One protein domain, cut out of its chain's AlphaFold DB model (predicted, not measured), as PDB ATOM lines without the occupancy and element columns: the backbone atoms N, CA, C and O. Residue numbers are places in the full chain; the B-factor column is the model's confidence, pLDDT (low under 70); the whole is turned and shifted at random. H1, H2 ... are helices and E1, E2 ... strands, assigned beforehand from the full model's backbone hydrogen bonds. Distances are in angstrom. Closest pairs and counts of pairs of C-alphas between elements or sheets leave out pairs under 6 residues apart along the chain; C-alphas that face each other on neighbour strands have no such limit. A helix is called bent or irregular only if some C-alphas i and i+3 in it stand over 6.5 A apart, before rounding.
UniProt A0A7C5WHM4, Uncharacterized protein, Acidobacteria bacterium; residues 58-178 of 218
ATOM      1  N   ARG A  58     216.986 243.580 175.191       54.31
ATOM      2  CA  ARG A  58     216.910 242.537 176.208       54.31
ATOM      3  C   ARG A  58     216.085 243.064 177.365       54.31
ATOM      4  O   ARG A  58     216.138 244.252 177.678       54.31
ATOM      5  N   SER A  59     215.299 242.202 177.981       58.88
ATOM      6  CA  SER A  59     214.678 242.481 179.264       58.88
ATOM      7  C   SER A  59     214.895 241.309 180.200       58.88
ATOM      8  O   SER A  59     215.004 240.158 179.779       58.88
ATOM      9  N   ARG A  60     214.992 241.625 181.487       58.66
ATOM     10  CA  ARG A  60     215.093 240.657 182.566       58.66
ATOM     11  C   ARG A  60     213.952 240.928 183.539       58.66
ATOM     12  O   ARG A  60     213.578 242.071 183.778       58.66
ATOM     13  N   VAL A  61     213.372 239.875 184.082       64.44
ATOM     14  CA  VAL A  61     212.347 239.935 185.120       64.44
ATOM     15  C   VAL A  61     212.731 238.911 186.170       64.44
ATOM     16  O   VAL A  61     213.116 237.794 185.829       64.44
ATOM     17  N   LEU A  62     212.680 239.293 187.442       61.59
ATOM     18  CA  LEU A  62     212.818 238.352 188.542       61.59
ATOM     19  C   LEU A  62     211.412 238.077 189.074       61.59
ATOM     20  O   LEU A  62     210.639 238.981 189.380       61.59
ATOM     21  N   PHE A  63     211.046 236.816 189.141       64.25
ATOM     22  CA  PHE A  63     209.767 236.393 189.671       64.25
ATOM     23  C   PHE A  63     210.036 235.625 190.951       64.25
ATOM     24  O   PHE A  63     210.676 234.581 190.902       64.25
ATOM     25  N   GLU A  64     209.602 236.170 192.083       62.50
ATOM     26  CA  GLU A  64     209.679 235.506 193.377       62.50
ATOM     27  C   GLU A  64     208.257 235.142 193.809       62.50
ATOM     28  O   GLU A  64     207.374 236.001 193.919       62.50
ATOM     29  N   ASP A  65     207.994 233.858 194.010       56.84
ATOM     30  CA  ASP A  65     206.698 233.444 194.536       56.84
ATOM     31  C   ASP A  65     206.624 233.562 196.068       56.84
ATOM     32  O   ASP A  65     207.593 233.902 196.748       56.84
ATOM     33  N   ALA A  66     205.436 233.308 196.621       56.91
ATOM     34  CA  ALA A  66     205.186 233.364 198.062       56.91
ATOM     35  C   ALA A  66     206.022 232.346 198.865       56.91
ATOM     36  O   ALA A  66     206.236 232.534 200.064       56.91
ATOM     37  N   GLU A  67     206.491 231.283 198.210       58.06
ATOM     38  CA  GLU A  67     207.302 230.209 198.784       58.06
ATOM     39  C   GLU A  67     208.812 230.488 198.657       58.06
ATOM     40  O   GLU A  67     209.631 229.710 199.151       58.06
ATOM     41  N   GLY A  68     209.193 231.613 198.040       55.59
ATOM     42  CA  GLY A  68     210.580 232.033 197.847       55.59
ATOM     43  C   GLY A  68     211.272 231.383 196.648       55.59
ATOM     44  O   GLY A  68     212.499 231.477 196.536       55.59
ATOM     45  N   ALA A  69     210.535 230.724 195.744       63.44
ATOM     46  CA  ALA A  69     211.114 230.266 194.489       63.44
ATOM     47  C   ALA A  69     211.380 231.473 193.586       63.44
ATOM     48  O   ALA A  69     210.487 232.275 193.311       63.44
ATOM     49  N   LEU A  70     212.626 231.591 193.126       68.81
ATOM     50  CA  LEU A  70     213.086 232.697 192.297       68.81
ATOM     51  C   LEU A  70     213.322 232.215 190.864       68.81
ATOM     52  O   LEU A  70     214.246 231.438 190.605       68.81
ATOM     53  N   LEU A  71     212.514 232.721 189.936       69.88
ATOM     54  CA  LEU A  71     212.699 232.556 188.501       69.88
ATOM     55  C   LEU A  71     213.309 233.822 187.897       69.88
ATOM     56  O   LEU A  71     212.897 234.943 188.194       69.88
ATOM     57  N   VAL A  72     214.271 233.649 187.002       74.00
ATOM     58  CA  VAL A  72     214.789 234.706 186.136       74.00
ATOM     59  C   VAL A  72     214.191 234.511 184.759       74.00
ATOM     60  O   VAL A  72     214.508 233.545 184.070       74.00
ATOM     61  N   ILE A  73     213.362 235.454 184.336       74.31
ATOM     62  CA  ILE A  73     212.800 235.472 182.993       74.31
ATOM     63  C   ILE A  73     213.604 236.468 182.172       74.31
ATOM     64  O   ILE A  73     213.850 237.591 182.608       74.31
ATOM     65  N   ARG A  74     214.061 236.052 180.998       71.12
ATOM     66  CA  ARG A  74     214.801 236.897 180.063       71.12
ATOM     67  C   ARG A  74     214.093 236.860 178.732       71.12
ATOM     68  O   ARG A  74     213.821 235.775 178.242       71.12
ATOM     69  N   ASP A  75     213.839 238.022 178.169       71.19
ATOM     70  CA  ASP A  75     213.241 238.176 176.849       71.19
ATOM     71  C   ASP A  75     214.222 238.950 175.974       71.19
ATOM     72  O   ASP A  75     214.714 240.014 176.366       71.19
ATOM     73  N   VAL A  76     214.564 238.360 174.839       66.94
ATOM     74  CA  VAL A  76     215.427 238.931 173.818       66.94
ATOM     75  C   VAL A  76     214.589 239.055 172.562       66.94
ATOM     76  O   VAL A  76     214.267 238.052 171.917       66.94
ATOM     77  N   HIS A  77     214.268 240.296 172.217       63.66
ATOM     78  CA  HIS A  77     213.494 240.609 171.035       63.66
ATOM     79  C   HIS A  77     214.380 241.308 170.011       63.66
ATOM     80  O   HIS A  77     215.005 242.334 170.301       63.66
ATOM     81  N   ASP A  78     214.413 240.739 168.814       62.81
ATOM     82  CA  ASP A  78     215.054 241.319 167.646       62.81
ATOM     83  C   ASP A  78     214.045 241.318 166.492       62.81
ATOM     84  O   ASP A  78     213.796 240.290 165.861       62.81
ATOM     85  N   GLU A  79     213.435 242.477 166.233       57.47
ATOM     86  CA  GLU A  79     212.491 242.656 165.121       57.47
ATOM     87  C   GLU A  79     213.162 242.463 163.751       57.47
ATOM     88  O   GLU A  79     212.479 242.205 162.760       57.47
ATOM     89  N   SER A  80     214.493 242.587 163.680       55.34
ATOM     90  CA  SER A  80     215.268 242.484 162.439       55.34
ATOM     91  C   SER A  80     215.798 241.074 162.159       55.34
ATOM     92  O   SER A  80     216.148 240.775 161.014       55.34
ATOM     93  N   ALA A  81     215.821 240.197 163.169       57.16
ATOM     94  CA  ALA A  81     216.328 238.832 163.066       57.16
ATOM     95  C   ALA A  81     215.550 237.863 163.983       57.16
ATOM     96  O   ALA A  81     216.009 237.558 165.086       57.16
ATOM     97  N   PRO A  82     214.386 237.336 163.545       61.59
ATOM     98  CA  PRO A  82     213.762 236.209 164.233       61.59
ATOM     99  C   PRO A  82     214.732 235.010 164.296       61.59
ATOM    100  O   PRO A  82     215.549 234.832 163.385       61.59
ATOM    101  N   PRO A  83     214.653 234.169 165.344       62.66
ATOM    102  CA  PRO A  83     213.587 234.103 166.346       62.66
ATOM    103  C   PRO A  83     213.794 235.014 167.570       62.66
ATOM    104  O   PRO A  83     214.902 235.166 168.086       62.66
ATOM    105  N   SER A  84     212.690 235.536 168.112       74.25
ATOM    106  CA  SER A  84     212.688 236.098 169.471       74.25
ATOM    107  C   SER A  84     212.851 234.975 170.487       74.25
ATOM    108  O   SER A  84     212.323 233.884 170.288       74.25
ATOM    109  N   THR A  85     213.578 235.213 171.575       79.88
ATOM    110  CA  THR A  85     213.850 234.170 172.572       79.88
ATOM    111  C   THR A  85     213.417 234.612 173.953       79.88
ATOM    112  O   THR A  85     213.873 235.639 174.450       79.88
ATOM    113  N   ILE A  86     212.619 233.779 174.617       81.25
ATOM    114  CA  ILE A  86     212.236 233.966 176.011       81.25
ATOM    115  C   ILE A  86     212.741 232.785 176.830       81.25
ATOM    116  O   ILE A  86     212.441 231.640 176.522       81.25
ATOM    117  N   SER A  87     213.503 233.033 177.890       82.62
ATOM    118  CA  SER A  87     213.996 231.983 178.780       82.62
ATOM    119  C   SER A  87     213.562 232.201 180.217       82.62
ATOM    120  O   SER A  87     213.665 233.319 180.708       82.62
ATOM    121  N   ILE A  88     213.175 231.128 180.896       83.88
ATOM    122  CA  ILE A  88     212.796 231.084 182.306       83.88
ATOM    123  C   ILE A  88     213.788 230.167 183.013       83.88
ATOM    124  O   ILE A  88     213.919 229.005 182.644       83.88
ATOM    125  N   GLU A  89     214.496 230.685 184.005       82.31
ATOM    126  CA  GLU A  89     215.566 229.979 184.706       82.31
ATOM    127  C   GLU A  89     215.290 229.966 186.211       82.31
ATOM    128  O   GLU A  89     215.094 231.018 186.814       82.31
ATOM    129  N   SER A  90     215.295 228.791 186.830       80.88
ATOM    130  CA  SER A  90     215.256 228.647 188.284       80.88
ATOM    131  C   SER A  90     216.609 228.991 188.884       80.88
ATOM    132  O   SER A  90     217.610 228.346 188.579       80.88
ATOM    133  N   VAL A  91     216.651 229.959 189.799       78.25
ATOM    134  CA  VAL A  91     217.888 230.282 190.529       78.25
ATOM    135  C   VAL A  91     218.274 229.157 191.490       78.25
ATOM    136  O   VAL A  91     219.456 228.939 191.741       78.25
ATOM    137  N   ALA A  92     217.285 228.437 192.026       75.31
ATOM    138  CA  ALA A  92     217.510 227.401 193.028       75.31
ATOM    139  C   ALA A  92     218.066 226.103 192.427       75.31
ATOM    140  O   ALA A  92     218.943 225.480 193.023       75.31
ATOM    141  N   SER A  93     217.561 225.695 191.260       81.81
ATOM    142  CA  SER A  93     217.932 224.429 190.614       81.81
ATOM    143  C   SER A  93     218.804 224.595 189.369       81.81
ATOM    144  O   SER A  93     219.406 223.623 188.922       81.81
ATOM    145  N   GLY A  94     218.889 225.800 188.796       82.25
ATOM    146  CA  GLY A  94     219.549 226.049 187.510       82.25
ATOM    147  C   GLY A  94     218.762 225.531 186.301       82.25
ATOM    148  O   GLY A  94     219.229 225.645 185.169       82.25
ATOM    149  N   GLU A  95     217.576 224.955 186.518       87.69
ATOM    150  CA  GLU A  95     216.712 224.464 185.446       87.69
ATOM    151  C   GLU A  95     216.232 225.612 184.572       87.69
ATOM    152  O   GLU A  95     215.878 226.683 185.070       87.69
ATOM    153  N   LYS A  96     216.223 225.385 183.260       87.94
ATOM    154  CA  LYS A  96     215.937 226.424 182.283       87.94
ATOM    155  C   LYS A  96     214.996 225.918 181.205       87.94
ATOM    156  O   LYS A  96     215.287 224.932 180.530       87.94
ATOM    157  N   LEU A  97     213.914 226.659 181.019       89.31
ATOM    158  CA  LEU A  97     212.958 226.503 179.937       89.31
ATOM    159  C   LEU A  97     213.143 227.654 178.945       89.31
ATOM    160  O   LEU A  97     213.221 228.812 179.358       89.31
ATOM    161  N   VAL A  98     213.240 227.363 177.650       89.19
ATOM    162  CA  VAL A  98     213.433 228.381 176.605       89.19
ATOM    163  C   VAL A  98     212.367 228.249 175.530       89.19
ATOM    164  O   VAL A  98     212.125 227.156 175.038       89.19
ATOM    165  N   PHE A  99     211.775 229.369 175.139       86.75
ATOM    166  CA  PHE A  99     210.884 229.511 174.000       86.75
ATOM    167  C   PHE A  99     211.601 230.308 172.913       86.75
ATOM    168  O   PHE A  99     212.003 231.446 173.145       86.75
ATOM    169  N   SER A 100     211.739 229.716 171.735       87.12
ATOM    170  CA  SER A 100     212.201 230.378 170.517       87.12
ATOM    171  C   SER A 100     210.990 230.608 169.623       87.12
ATOM    172  O   SER A 100     210.329 229.650 169.227       87.12
ATOM    173  N   ILE A 101     210.676 231.866 169.335       82.31
ATOM    174  CA  ILE A 101     209.474 232.286 168.617       82.31
ATOM    175  C   ILE A 101     209.905 232.836 167.266       82.31
ATOM    176  O   ILE A 101     210.460 233.935 167.166       82.31
ATOM    177  N   ASP A 102     209.664 232.051 166.224       83.06
ATOM    178  CA  ASP A 102     209.864 232.465 164.846       83.06
ATOM    179  C   ASP A 102     208.544 233.024 164.305       83.06
ATOM    180  O   ASP A 102     207.663 232.287 163.856       83.06
ATOM    181  N   SER A 103     208.412 234.348 164.369       72.38
ATOM    182  CA  SER A 103     207.236 235.072 163.883       72.38
ATOM    183  C   SER A 103     207.083 235.015 162.361       72.38
ATOM    184  O   SER A 103     205.969 235.178 161.864       72.38
ATOM    185  N   ALA A 104     208.160 234.758 161.612       75.19
ATOM    186  CA  ALA A 104     208.104 234.611 160.160       75.19
ATOM    187  C   ALA A 104     207.596 233.219 159.760       75.19
ATOM    188  O   ALA A 104     206.823 233.093 158.808       75.19
ATOM    189  N   ALA A 105     208.006 232.185 160.497       74.38
ATOM    190  CA  ALA A 105     207.551 230.812 160.288       74.38
ATOM    191  C   ALA A 105     206.261 230.464 161.049       74.38
ATOM    192  O   ALA A 105     205.719 229.379 160.845       74.38
ATOM    193  N   THR A 106     205.752 231.355 161.910       84.12
ATOM    194  CA  THR A 106     204.622 231.093 162.827       84.12
ATOM    195  C   THR A 106     204.843 229.840 163.677       84.12
ATOM    196  O   THR A 106     203.931 229.046 163.893       84.12
ATOM    197  N   THR A 107     206.081 229.626 164.131       88.25
ATOM    198  CA  THR A 107     206.436 228.459 164.950       88.25
ATOM    199  C   THR A 107     207.050 228.862 166.274       88.25
ATOM    200  O   THR A 107     207.897 229.755 166.332       88.25
ATOM    201  N   VAL A 108     206.691 228.122 167.316       88.56
ATOM    202  CA  VAL A 108     207.312 228.189 168.635       88.56
ATOM    203  C   VAL A 108     208.094 226.901 168.848       88.56
ATOM    204  O   VAL A 108     207.601 225.804 168.589       88.56
ATOM    205  N   THR A 109     209.330 227.026 169.318       89.94
ATOM    206  CA  THR A 109     210.139 225.894 169.775       89.94
ATOM    207  C   THR A 109     210.395 226.034 171.264       89.94
ATOM    208  O   THR A 109     210.961 227.026 171.716       89.94
ATOM    209  N   MET A 110     209.972 225.038 172.030       92.06
ATOM    210  CA  MET A 110     210.164 224.942 173.469       92.06
ATOM    211  C   MET A 110     211.347 224.015 173.753       92.06
ATOM    212  O   MET A 110     211.393 222.906 173.226       92.06
ATOM    213  N   HIS A 111     212.296 224.452 174.577       92.38
ATOM    214  CA  HIS A 111     213.507 223.712 174.927       92.38
ATOM    215  C   HIS A 111     213.620 223.532 176.437       92.38
ATOM    216  O   HIS A 111     213.529 224.509 177.184       92.38
ATOM    217  N   PHE A 112     213.920 222.312 176.868       91.56
ATOM    218  CA  PHE A 112     214.247 221.990 178.252       91.56
ATOM    219  C   PHE A 112     215.428 221.015 178.270       91.56
ATOM    220  O   PHE A 112     215.381 219.948 177.654       91.56
ATOM    221  N   GLY A 113     216.527 221.405 178.919       88.25
ATOM    222  CA  GLY A 113     217.790 220.670 178.813       88.25
ATOM    223  C   GLY A 113     218.274 220.571 177.359       88.25
ATOM    224  O   GLY A 113     218.386 221.581 176.668       88.25
ATOM    225  N   GLU A 114     218.560 219.353 176.896       88.25
ATOM    226  CA  GLU A 114     218.978 219.068 175.509       88.25
ATOM    227  C   GLU A 114     217.803 218.733 174.575       88.25
ATOM    228  O   GLU A 114     217.996 218.493 173.383       88.25
ATOM    229  N   GLN A 115     216.582 218.689 175.107       91.44
ATOM    230  CA  GLN A 115     215.389 218.304 174.367       91.44
ATOM    231  C   GLN A 115     214.630 219.535 173.867       91.44
ATOM    232  O   GLN A 115     214.695 220.619 174.455       91.44
ATOM    233  N   SER A 116     213.884 219.361 172.776       94.19
ATOM    234  CA  SER A 116     213.049 220.418 172.212       94.19
ATOM    235  C   SER A 116     211.804 219.882 171.524       94.19
ATOM    236  O   SER A 116     211.849 218.821 170.900       94.19
ATOM    237  N   VAL A 117     210.731 220.664 171.564       93.75
ATOM    238  CA  VAL A 117     209.475 220.416 170.846       93.75
ATOM    239  C   VAL A 117     209.126 221.667 170.050       93.75
ATOM    240  O   VAL A 117     209.191 222.770 170.585       93.75
ATOM    241  N   GLN A 118     208.761 221.500 168.782       93.31
ATOM    242  CA  GLN A 118     208.326 222.587 167.907       93.31
ATOM    243  C   GLN A 118     206.852 222.405 167.555       93.31
ATOM    244  O   GLN A 118     206.422 221.297 167.239       93.31
ATOM    245  N   PHE A 119     206.095 223.496 167.584       90.81
ATOM    246  CA  PHE A 119     204.675 223.529 167.245       90.81
ATOM    247  C   PHE A 119     204.311 224.873 166.598       90.81
ATOM    248  O   PHE A 119     205.095 225.827 166.629       90.81
ATOM    249  N   ALA A 120     203.147 224.934 165.953       88.25
ATOM    250  CA  ALA A 120     202.641 226.172 165.364       88.25
ATOM    251  C   ALA A 120     202.212 227.159 166.462       88.25
ATOM    252  O   ALA A 120     201.668 226.751 167.485       88.25
ATOM    253  N   ASP A 121     202.441 228.452 166.252       83.81
ATOM    254  CA  ASP A 121     201.972 229.523 167.141       83.81
ATOM    255  C   ASP A 121     200.511 229.888 166.828       83.81
ATOM    256  O   ASP A 121     200.201 230.988 166.370       83.81
ATOM    257  N   ASP A 122     199.606 228.918 166.973       83.12
ATOM    258  CA  ASP A 122     198.180 229.103 166.712       83.12
ATOM    259  C   ASP A 122     197.279 228.261 167.633       83.12
ATOM    260  O   ASP A 122     197.709 227.341 168.330       83.12
ATOM    261  N   GLU A 123     195.981 228.579 167.632       78.06
ATOM    262  CA  GLU A 123     194.980 227.882 168.453       78.06
ATOM    263  C   GLU A 123     194.809 226.399 168.094       78.06
ATOM    264  O   GLU A 123     194.287 225.637 168.906       78.06
ATOM    265  N   SER A 124     195.235 225.964 166.904       82.00
ATOM    266  CA  SER A 124     195.135 224.555 166.519       82.00
ATOM    267  C   SER A 124     196.197 223.710 167.218       82.00
ATOM    268  O   SER A 124     195.886 222.609 167.672       82.00
ATOM    269  N   ALA A 125     197.405 224.252 167.403       81.81
ATOM    270  CA  ALA A 125     198.456 223.600 168.176       81.81
ATOM    271  C   ALA A 125     198.079 223.465 169.659       81.81
ATOM    272  O   ALA A 125     198.330 222.422 170.259       81.81
ATOM    273  N   PHE A 126     197.419 224.477 170.238       79.19
ATOM    274  CA  PHE A 126     196.938 224.444 171.629       79.19
ATOM    275  C   PHE A 126     195.740 223.510 171.861       79.19
ATOM    276  O   PHE A 126     195.336 223.321 173.003       79.19
ATOM    277  N   ALA A 127     195.151 222.962 170.798       81.19
ATOM    278  CA  ALA A 127     194.075 221.979 170.872       81.19
ATOM    279  C   ALA A 127     194.540 220.558 170.493       81.19
ATOM    280  O   ALA A 127     193.739 219.621 170.555       81.19
ATOM    281  N   ASP A 128     195.800 220.383 170.075       86.25
ATOM    282  CA  ASP A 128     196.331 219.092 169.638       86.25
ATOM    283  C   ASP A 128     196.863 218.278 170.838       86.25
ATOM    284  O   ASP A 128     197.904 218.620 171.408       86.25
ATOM    285  N   PRO A 129     196.224 217.147 171.207       86.81
ATOM    286  CA  PRO A 129     196.682 216.289 172.307       86.81
ATOM    287  C   PRO A 129     198.106 215.753 172.106       86.81
ATOM    288  O   PRO A 129     198.794 215.441 173.080       86.81
ATOM    289  N   THR A 130     198.577 215.663 170.862       90.81
ATOM    290  CA  THR A 130     199.946 215.249 170.543       90.81
ATOM    291  C   THR A 130     200.955 216.286 171.023       90.81
ATOM    292  O   THR A 130     201.977 215.912 171.597       90.81
ATOM    293  N   VAL A 131     200.656 217.576 170.837       89.44
ATOM    294  CA  VAL A 131     201.514 218.680 171.290       89.44
ATOM    295  C   VAL A 131     201.586 218.683 172.814       89.44
ATOM    296  O   VAL A 131     202.685 218.711 173.366       89.44
ATOM    297  N   HIS A 132     200.450 218.544 173.506       86.50
ATOM    298  CA  HIS A 132     200.433 218.439 174.971       86.50
ATOM    299  C   HIS A 132     201.258 217.253 175.477       86.50
ATOM    300  O   HIS A 132     202.061 217.409 176.395       86.50
ATOM    301  N   GLN A 133     201.132 216.079 174.850       89.88
ATOM    302  CA  GLN A 133     201.923 214.909 175.233       89.88
ATOM    303  C   GLN A 133     203.424 215.121 174.993       89.88
ATOM    304  O   GLN A 133     204.244 214.713 175.813       89.88
ATOM    305  N   GLN A 134     203.805 215.755 173.883       92.25
ATOM    306  CA  GLN A 134     205.204 216.074 173.593       92.25
ATOM    307  C   GLN A 134     205.777 217.069 174.606       92.25
ATOM    308  O   GLN A 134     206.893 216.867 175.083       92.25
ATOM    309  N   VAL A 135     205.015 218.102 174.971       90.62
ATOM    310  CA  VAL A 135     205.398 219.078 176.002       90.62
ATOM    311  C   VAL A 135     205.496 218.419 177.382       90.62
ATOM    312  O   VAL A 135     206.454 218.675 178.110       90.62
ATOM    313  N   ALA A 136     204.572 217.523 177.731       88.38
ATOM    314  CA  ALA A 136     204.645 216.759 178.974       88.38
ATOM    315  C   ALA A 136     205.904 215.878 179.025       88.38
ATOM    316  O   ALA A 136     206.614 215.882 180.026       88.38
ATOM    317  N   ASN A 137     206.231 215.188 177.927       92.25
ATOM    318  CA  ASN A 137     207.450 214.380 177.827       92.25
ATOM    319  C   ASN A 137     208.721 215.240 177.916       92.25
ATOM    320  O   ASN A 137     209.694 214.831 178.541       92.25
ATOM    321  N   LEU A 138     208.714 216.434 177.313       93.50
ATOM    322  CA  LEU A 138     209.816 217.396 177.402       93.50
ATOM    323  C   LEU A 138     210.096 217.809 178.856       93.50
ATOM    324  O   LEU A 138     211.248 218.007 179.235       93.50
ATOM    325  N   LEU A 139     209.043 217.948 179.662       93.00
ATOM    326  CA  LEU A 139     209.115 218.388 181.055       93.00
ATOM    327  C   LEU A 139     209.137 217.233 182.068       93.00
ATOM    328  O   LEU A 139     209.175 217.492 183.266       93.00
ATOM    329  N   GLU A 140     209.163 215.969 181.635       90.19
ATOM    330  CA  GLU A 140     209.154 214.804 182.540       90.19
ATOM    331  C   GLU A 140     210.355 214.808 183.507       90.19
ATOM    332  O   GLU A 140     210.256 214.354 184.645       90.19
ATOM    333  N   GLY A 141     211.487 215.368 183.070       86.25
ATOM    334  CA  GLY A 141     212.694 215.529 183.883       86.25
ATOM    335  C   GLY A 141     212.728 216.782 184.764       86.25
ATOM    336  O   GLY A 141     213.712 216.972 185.479       86.25
ATOM    337  N   ALA A 142     211.712 217.645 184.701       90.94
ATOM    338  CA  ALA A 142     211.668 218.879 185.473       90.94
ATOM    339  C   ALA A 142     211.395 218.603 186.956       90.94
ATOM    340  O   ALA A 142     210.555 217.783 187.330       90.94
ATOM    341  N   SER A 143     212.097 219.318 187.830       90.56
ATOM    342  CA  SER A 143     211.909 219.190 189.267       90.56
ATOM    343  C   SER A 143     210.542 219.729 189.691       90.56
ATOM    344  O   SER A 143     210.035 220.715 189.151       90.56
ATOM    345  N   ALA A 144     209.953 219.117 190.722       86.69
ATOM    346  CA  ALA A 144     208.685 219.583 191.279       86.69
ATOM    347  C   ALA A 144     208.721 221.064 191.724       86.69
ATOM    348  O   ALA A 144     207.765 221.777 191.419       86.69
ATOM    349  N   PRO A 145     209.798 221.578 192.361       83.12
ATOM    350  CA  PRO A 145     209.910 223.007 192.659       83.12
ATOM    351  C   PRO A 145     209.880 223.899 191.412       83.12
ATOM    352  O   PRO A 145     209.247 224.951 191.430       83.12
ATOM    353  N   PHE A 146     210.540 223.488 190.325       85.62
ATOM    354  CA  PHE A 146     210.531 224.258 189.083       85.62
ATOM    355  C   PHE A 146     209.155 224.242 188.418       85.62
ATOM    356  O   PHE A 146     208.651 225.297 188.041       85.62
ATOM    357  N   MET A 147     208.511 223.075 188.355       87.69
ATOM    358  CA  MET A 147     207.153 222.943 187.821       87.69
ATOM    359  C   MET A 147     206.134 223.766 188.618       87.69
ATOM    360  O   MET A 147     205.338 224.479 188.014       87.69
ATOM    361  N   GLY A 148     206.210 223.757 189.954       81.81
ATOM    362  CA  GLY A 148     205.347 224.588 190.802       81.81
ATOM    363  C   GLY A 148     205.566 226.090 190.589       81.81
ATOM    364  O   GLY A 148     204.611 226.864 190.534       81.81
ATOM    365  N   ALA A 149     206.815 226.520 190.389       78.44
ATOM    366  CA  ALA A 149     207.117 227.914 190.073       78.44
ATOM    367  C   ALA A 149     206.594 228.328 188.681       78.44
ATOM    368  O   ALA A 149     206.080 229.440 188.528       78.44
ATOM    369  N   LEU A 150     206.682 227.448 187.673       84.12
ATOM    370  CA  LEU A 150     206.113 227.682 186.337       84.12
ATOM    371  C   LEU A 150     204.583 227.773 186.365       84.12
ATOM    372  O   LEU A 150     204.020 228.628 185.684       84.12
ATOM    373  N   GLU A 151     203.918 226.939 187.165       81.12
ATOM    374  CA  GLU A 151     202.461 226.980 187.352       81.12
ATOM    375  C   GLU A 151     202.025 228.306 187.987       81.12
ATOM    376  O   GLU A 151     201.136 229.005 187.498       81.12
ATOM    377  N   ARG A 152     202.716 228.743 189.042       75.06
ATOM    378  CA  ARG A 152     202.438 230.049 189.656       75.06
ATOM    379  C   ARG A 152     202.696 231.203 188.693       75.06
ATOM    380  O   ARG A 152     201.934 232.175 188.683       75.06
ATOM    381  N   LEU A 153     203.734 231.101 187.865       76.19
ATOM    382  CA  LEU A 153     204.014 232.071 186.813       76.19
ATOM    383  C   LEU A 153     202.912 232.094 185.743       76.19
ATOM    384  O   LEU A 153     202.542 233.182 185.307       76.19
ATOM    385  N   SER A 154     202.353 230.951 185.334       76.06
ATOM    386  CA  SER A 154     201.267 230.926 184.344       76.06
ATOM    387  C   SER A 154     200.001 231.601 184.866       76.06
ATOM    388  O   SER A 154     199.346 232.335 184.129       76.06
ATOM    389  N   LEU A 155     199.698 231.437 186.154       68.75
ATOM    390  CA  LEU A 155     198.531 232.044 186.798       68.75
ATOM    391  C   LEU A 155     198.708 233.548 187.045       68.75
ATOM    392  O   LEU A 155     197.820 234.357 186.771       68.75
ATOM    393  N   THR A 156     199.865 233.951 187.571       63.75
ATOM    394  CA  THR A 156     200.096 235.347 187.977       63.75
ATOM    395  C   THR A 156     200.664 236.220 186.865       63.75
ATOM    396  O   THR A 156     200.347 237.410 186.801       63.75
ATOM    397  N   GLY A 157     201.438 235.644 185.946       57.59
ATOM    398  CA  GLY A 157     202.014 236.342 184.800       57.59
ATOM    399  C   GLY A 157     200.950 236.892 183.853       57.59
ATOM    400  O   GLY A 157     201.073 238.036 183.422       57.59
ATOM    401  N   GLN A 158     199.860 236.152 183.612       58.53
ATOM    402  CA  GLN A 158     198.743 236.636 182.787       58.53
ATOM    403  C   GLN A 158     198.055 237.858 183.400       58.53
ATOM    404  O   GLN A 158     197.674 238.789 182.690       58.53
ATOM    405  N   LYS A 159     197.891 237.854 184.725       51.22
ATOM    406  CA  LYS A 159     197.082 238.846 185.437       51.22
ATOM    407  C   LYS A 159     197.844 240.125 185.763       51.22
ATOM    408  O   LYS A 159     197.246 241.199 185.791       51.22
ATOM    409  N   TYR A 160     199.145 240.017 186.019       48.50
ATOM    410  CA  TYR A 160     199.921 241.116 186.588       48.50
ATOM    411  C   TYR A 160     201.119 241.530 185.739       48.50
ATOM    412  O   TYR A 160     201.743 242.531 186.069       48.50
ATOM    413  N   VAL A 161     201.468 240.825 184.655       53.28
ATOM    414  CA  VAL A 161     202.665 241.167 183.875       53.28
ATOM    415  C   VAL A 161     202.403 241.134 182.371       53.28
ATOM    416  O   VAL A 161     202.596 240.122 181.709       53.28
ATOM    417  N   SER A 162     202.029 242.284 181.797       52.06
ATOM    418  CA  SER A 162     201.666 242.410 180.373       52.06
ATOM    419  C   SER A 162     202.763 241.934 179.411       52.06
ATOM    420  O   SER A 162     202.455 241.324 178.391       52.06
ATOM    421  N   ARG A 163     204.043 242.134 179.757       53.72
ATOM    422  CA  ARG A 163     205.191 241.622 178.981       53.72
ATOM    423  C   ARG A 163     205.459 240.125 179.157       53.72
ATOM    424  O   ARG A 163     206.083 239.529 178.293       53.72
ATOM    425  N   LEU A 164     204.986 239.508 180.239       60.91
ATOM    426  CA  LEU A 164     205.054 238.054 180.426       60.91
ATOM    427  C   LEU A 164     203.776 237.357 179.971       60.91
ATOM    428  O   LEU A 164     203.699 236.136 180.067       60.91
ATOM    429  N   ARG A 165     202.785 238.107 179.472       65.19
ATOM    430  CA  ARG A 165     201.488 237.564 179.082       65.19
ATOM    431  C   ARG A 165     201.637 236.422 178.086       65.19
ATOM    432  O   ARG A 165     201.058 235.376 178.316       65.19
ATOM    433  N   LEU A 166     202.474 236.587 177.060       69.19
ATOM    434  CA  LEU A 166     202.721 235.543 176.063       69.19
ATOM    435  C   LEU A 166     203.279 234.261 176.696       69.19
ATOM    436  O   LEU A 166     202.778 233.173 176.448       69.19
ATOM    437  N   VAL A 167     204.278 234.385 177.571       71.12
ATOM    438  CA  VAL A 167     204.876 233.241 178.278       71.12
ATOM    439  C   VAL A 167     203.862 232.573 179.197       71.12
ATOM    440  O   VAL A 167     203.767 231.351 179.242       71.12
ATOM    441  N   ALA A 168     203.102 233.370 179.938       70.56
ATOM    442  CA  ALA A 168     202.111 232.876 180.875       70.56
ATOM    443  C   ALA A 168     200.911 232.233 180.153       70.56
ATOM    444  O   ALA A 168     200.352 231.257 180.648       70.56
ATOM    445  N   GLU A 169     200.539 232.729 178.971       73.56
ATOM    446  CA  GLU A 169     199.566 232.110 178.064       73.56
ATOM    447  C   GLU A 169     200.098 230.785 177.510       73.56
ATOM    448  O   GLU A 169     199.394 229.782 177.603       73.56
ATOM    449  N   LEU A 170     201.340 230.740 177.017       77.81
ATOM    450  CA  LEU A 170     201.970 229.505 176.535       77.81
ATOM    451  C   LEU A 170     202.036 228.440 177.636       77.81
ATOM    452  O   LEU A 170     201.645 227.299 177.407       77.81
ATOM    453  N   LEU A 171     202.469 228.803 178.846       80.62
ATOM    454  CA  LEU A 171     202.510 227.879 179.982       80.62
ATOM    455  C   LEU A 171     201.110 227.382 180.361       80.62
ATOM    456  O   LEU A 171     200.916 226.179 180.523       80.62
ATOM    457  N   ALA A 172     200.124 228.275 180.464       75.69
ATOM    458  CA  ALA A 172     198.762 227.886 180.823       75.69
ATOM    459  C   ALA A 172     198.123 226.981 179.764       75.69
ATOM    460  O   ALA A 172     197.501 225.983 180.108       75.69
ATOM    461  N   LYS A 173     198.293 227.307 178.480       78.69
ATOM    462  CA  LYS A 173     197.685 226.553 177.383       78.69
ATOM    463  C   LYS A 173     198.391 225.238 177.095       78.69
ATOM    464  O   LYS A 173     197.724 224.316 176.665       78.69
ATOM    465  N   LEU A 174     199.705 225.131 177.284       78.88
ATOM    466  CA  LEU A 174     200.454 223.931 176.887       78.88
ATOM    467  C   LEU A 174     200.771 223.010 178.056       78.88
ATOM    468  O   LEU A 174     200.669 221.794 177.916       78.88
ATOM    469  N   VAL A 175     201.170 223.587 179.191       78.50
ATOM    470  CA  VAL A 175     201.701 222.843 180.340       78.50
ATOM    471  C   VAL A 175     200.613 222.592 181.382       78.50
ATOM    472  O   VAL A 175     200.523 221.491 181.914       78.50
ATOM    473  N   PHE A 176     199.760 223.586 181.641       78.50
ATOM    474  CA  PHE A 176     198.762 223.551 182.720       78.50
ATOM    475  C   PHE A 176     197.314 223.608 182.207       78.50
ATOM    476  O   PHE A 176     196.428 224.122 182.887       78.50
ATOM    477  N   TYR A 177     197.064 223.067 181.010       67.19
ATOM    478  CA  TYR A 177     195.785 223.195 180.295       67.19
ATOM    479  C   TYR A 177     194.586 222.581 181.042       67.19
ATOM    480  O   TYR A 177     193.454 223.034 180.872       67.19
ATOM    481  N   ASP A 178     194.835 221.592 181.903       65.44
ATOM    482  CA  ASP A 178     193.827 220.937 182.744       65.44
ATOM    483  C   ASP A 178     193.521 221.696 184.052       65.44
ATOM    484  O   ASP A 178     192.624 221.291 184.795       65.44
TER     485      ASP A 178
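Overview. This is residues 58 to 178 of the 218 residues of an uncharacterized protein of Acidobacteria bacterium (UniProt A0A7C5WHM4). One twisted sheet of six strands, run back and forth from edge to edge, makes a wall with three helices over one of its faces and no named helix over the other. H2 and H3 pack on each other over the part of the sheet from E1 to E4, and H1 covers the opposite end, along E6. The printed part has 121 residues, with E1 to E6 followed by H1, H2 and H3; the sheet's order is E1, E2, E3, E4, E5, E6, antiparallel throughout, and the class is mixed, helices and strands. The whole is compact, with a radius of gyration of the C-alphas of 13.5 A and spans of 38 by 33 by 29 A.

Along the chain. E1 is residues 58 to 64, 19.9 A long, beginning at C-alpha 58 (216.910, 242.537, 176.208). E2 is residues 70 to 77, 22.7 A; E3 is 84 to 90, 20.4 A; E4 is 96 to 102, 19.4 A; E5 is 107 to 112, 16.7 A; E6 is 115 to 120, 17.5 A. H1 is residues 129 to 138, 14.1 A. H2, residues 144 to 160, 23.7 A, has a kink of 26 degrees near residue 154. H3, residues 162 to 174, 18.8 A, ends at C-alpha 174 (200.454, 223.931, 176.887); it is irregular, with C-alphas 163 and 166 7.2 A apart.

Arrangement. E1 to E6 form a meander, each strand the antiparallel neighbour of the one before. N 61 and O 73 are 2.8 A apart between E1 and E2, N 74 and O 87 2.8 A between E2 and E3, N 86 and O 99 2.8 A between E3 and E4, N 100 and O 109 2.8 A between E4 and E5, and N 110 and O 117 2.8 A between E5 and E6, each within hydrogen-bond range. H1, H2 and H3 are on the same face, two layers with the sheet. H2 has a height over the sheet of 7.8 A, H3 10.3 A and H1 9.3 A. H3 runs across the strands, at 79 degrees to E4 on the local plane. H2 and H3 touch, closest at the C-alphas of Ser 154 and Ala 168, 4.1 A, at a steep tilt of 52 degrees, opposite ways. H1 and H3 only just touch, with 3 pairs of C-alphas within 8 A, made by residue 174 of H3 alone; the closest are those of His 132 and Leu 174, 5.8 A. In H1 every O i to N i+4 pair is within hydrogen-bond range; H2 has 11 of 13, H3 7 of 9.

Size, cuts and confidence. The two C-alphas farthest apart, those of Glu 67 and Ser 80, are 39.2 A apart. The printed part has no cut, and no link is long. The mean pLDDT of the printed part is 76.8; residues 58 to 71, 76 to 83, 155 to 166 and 177 to 178 are under 70.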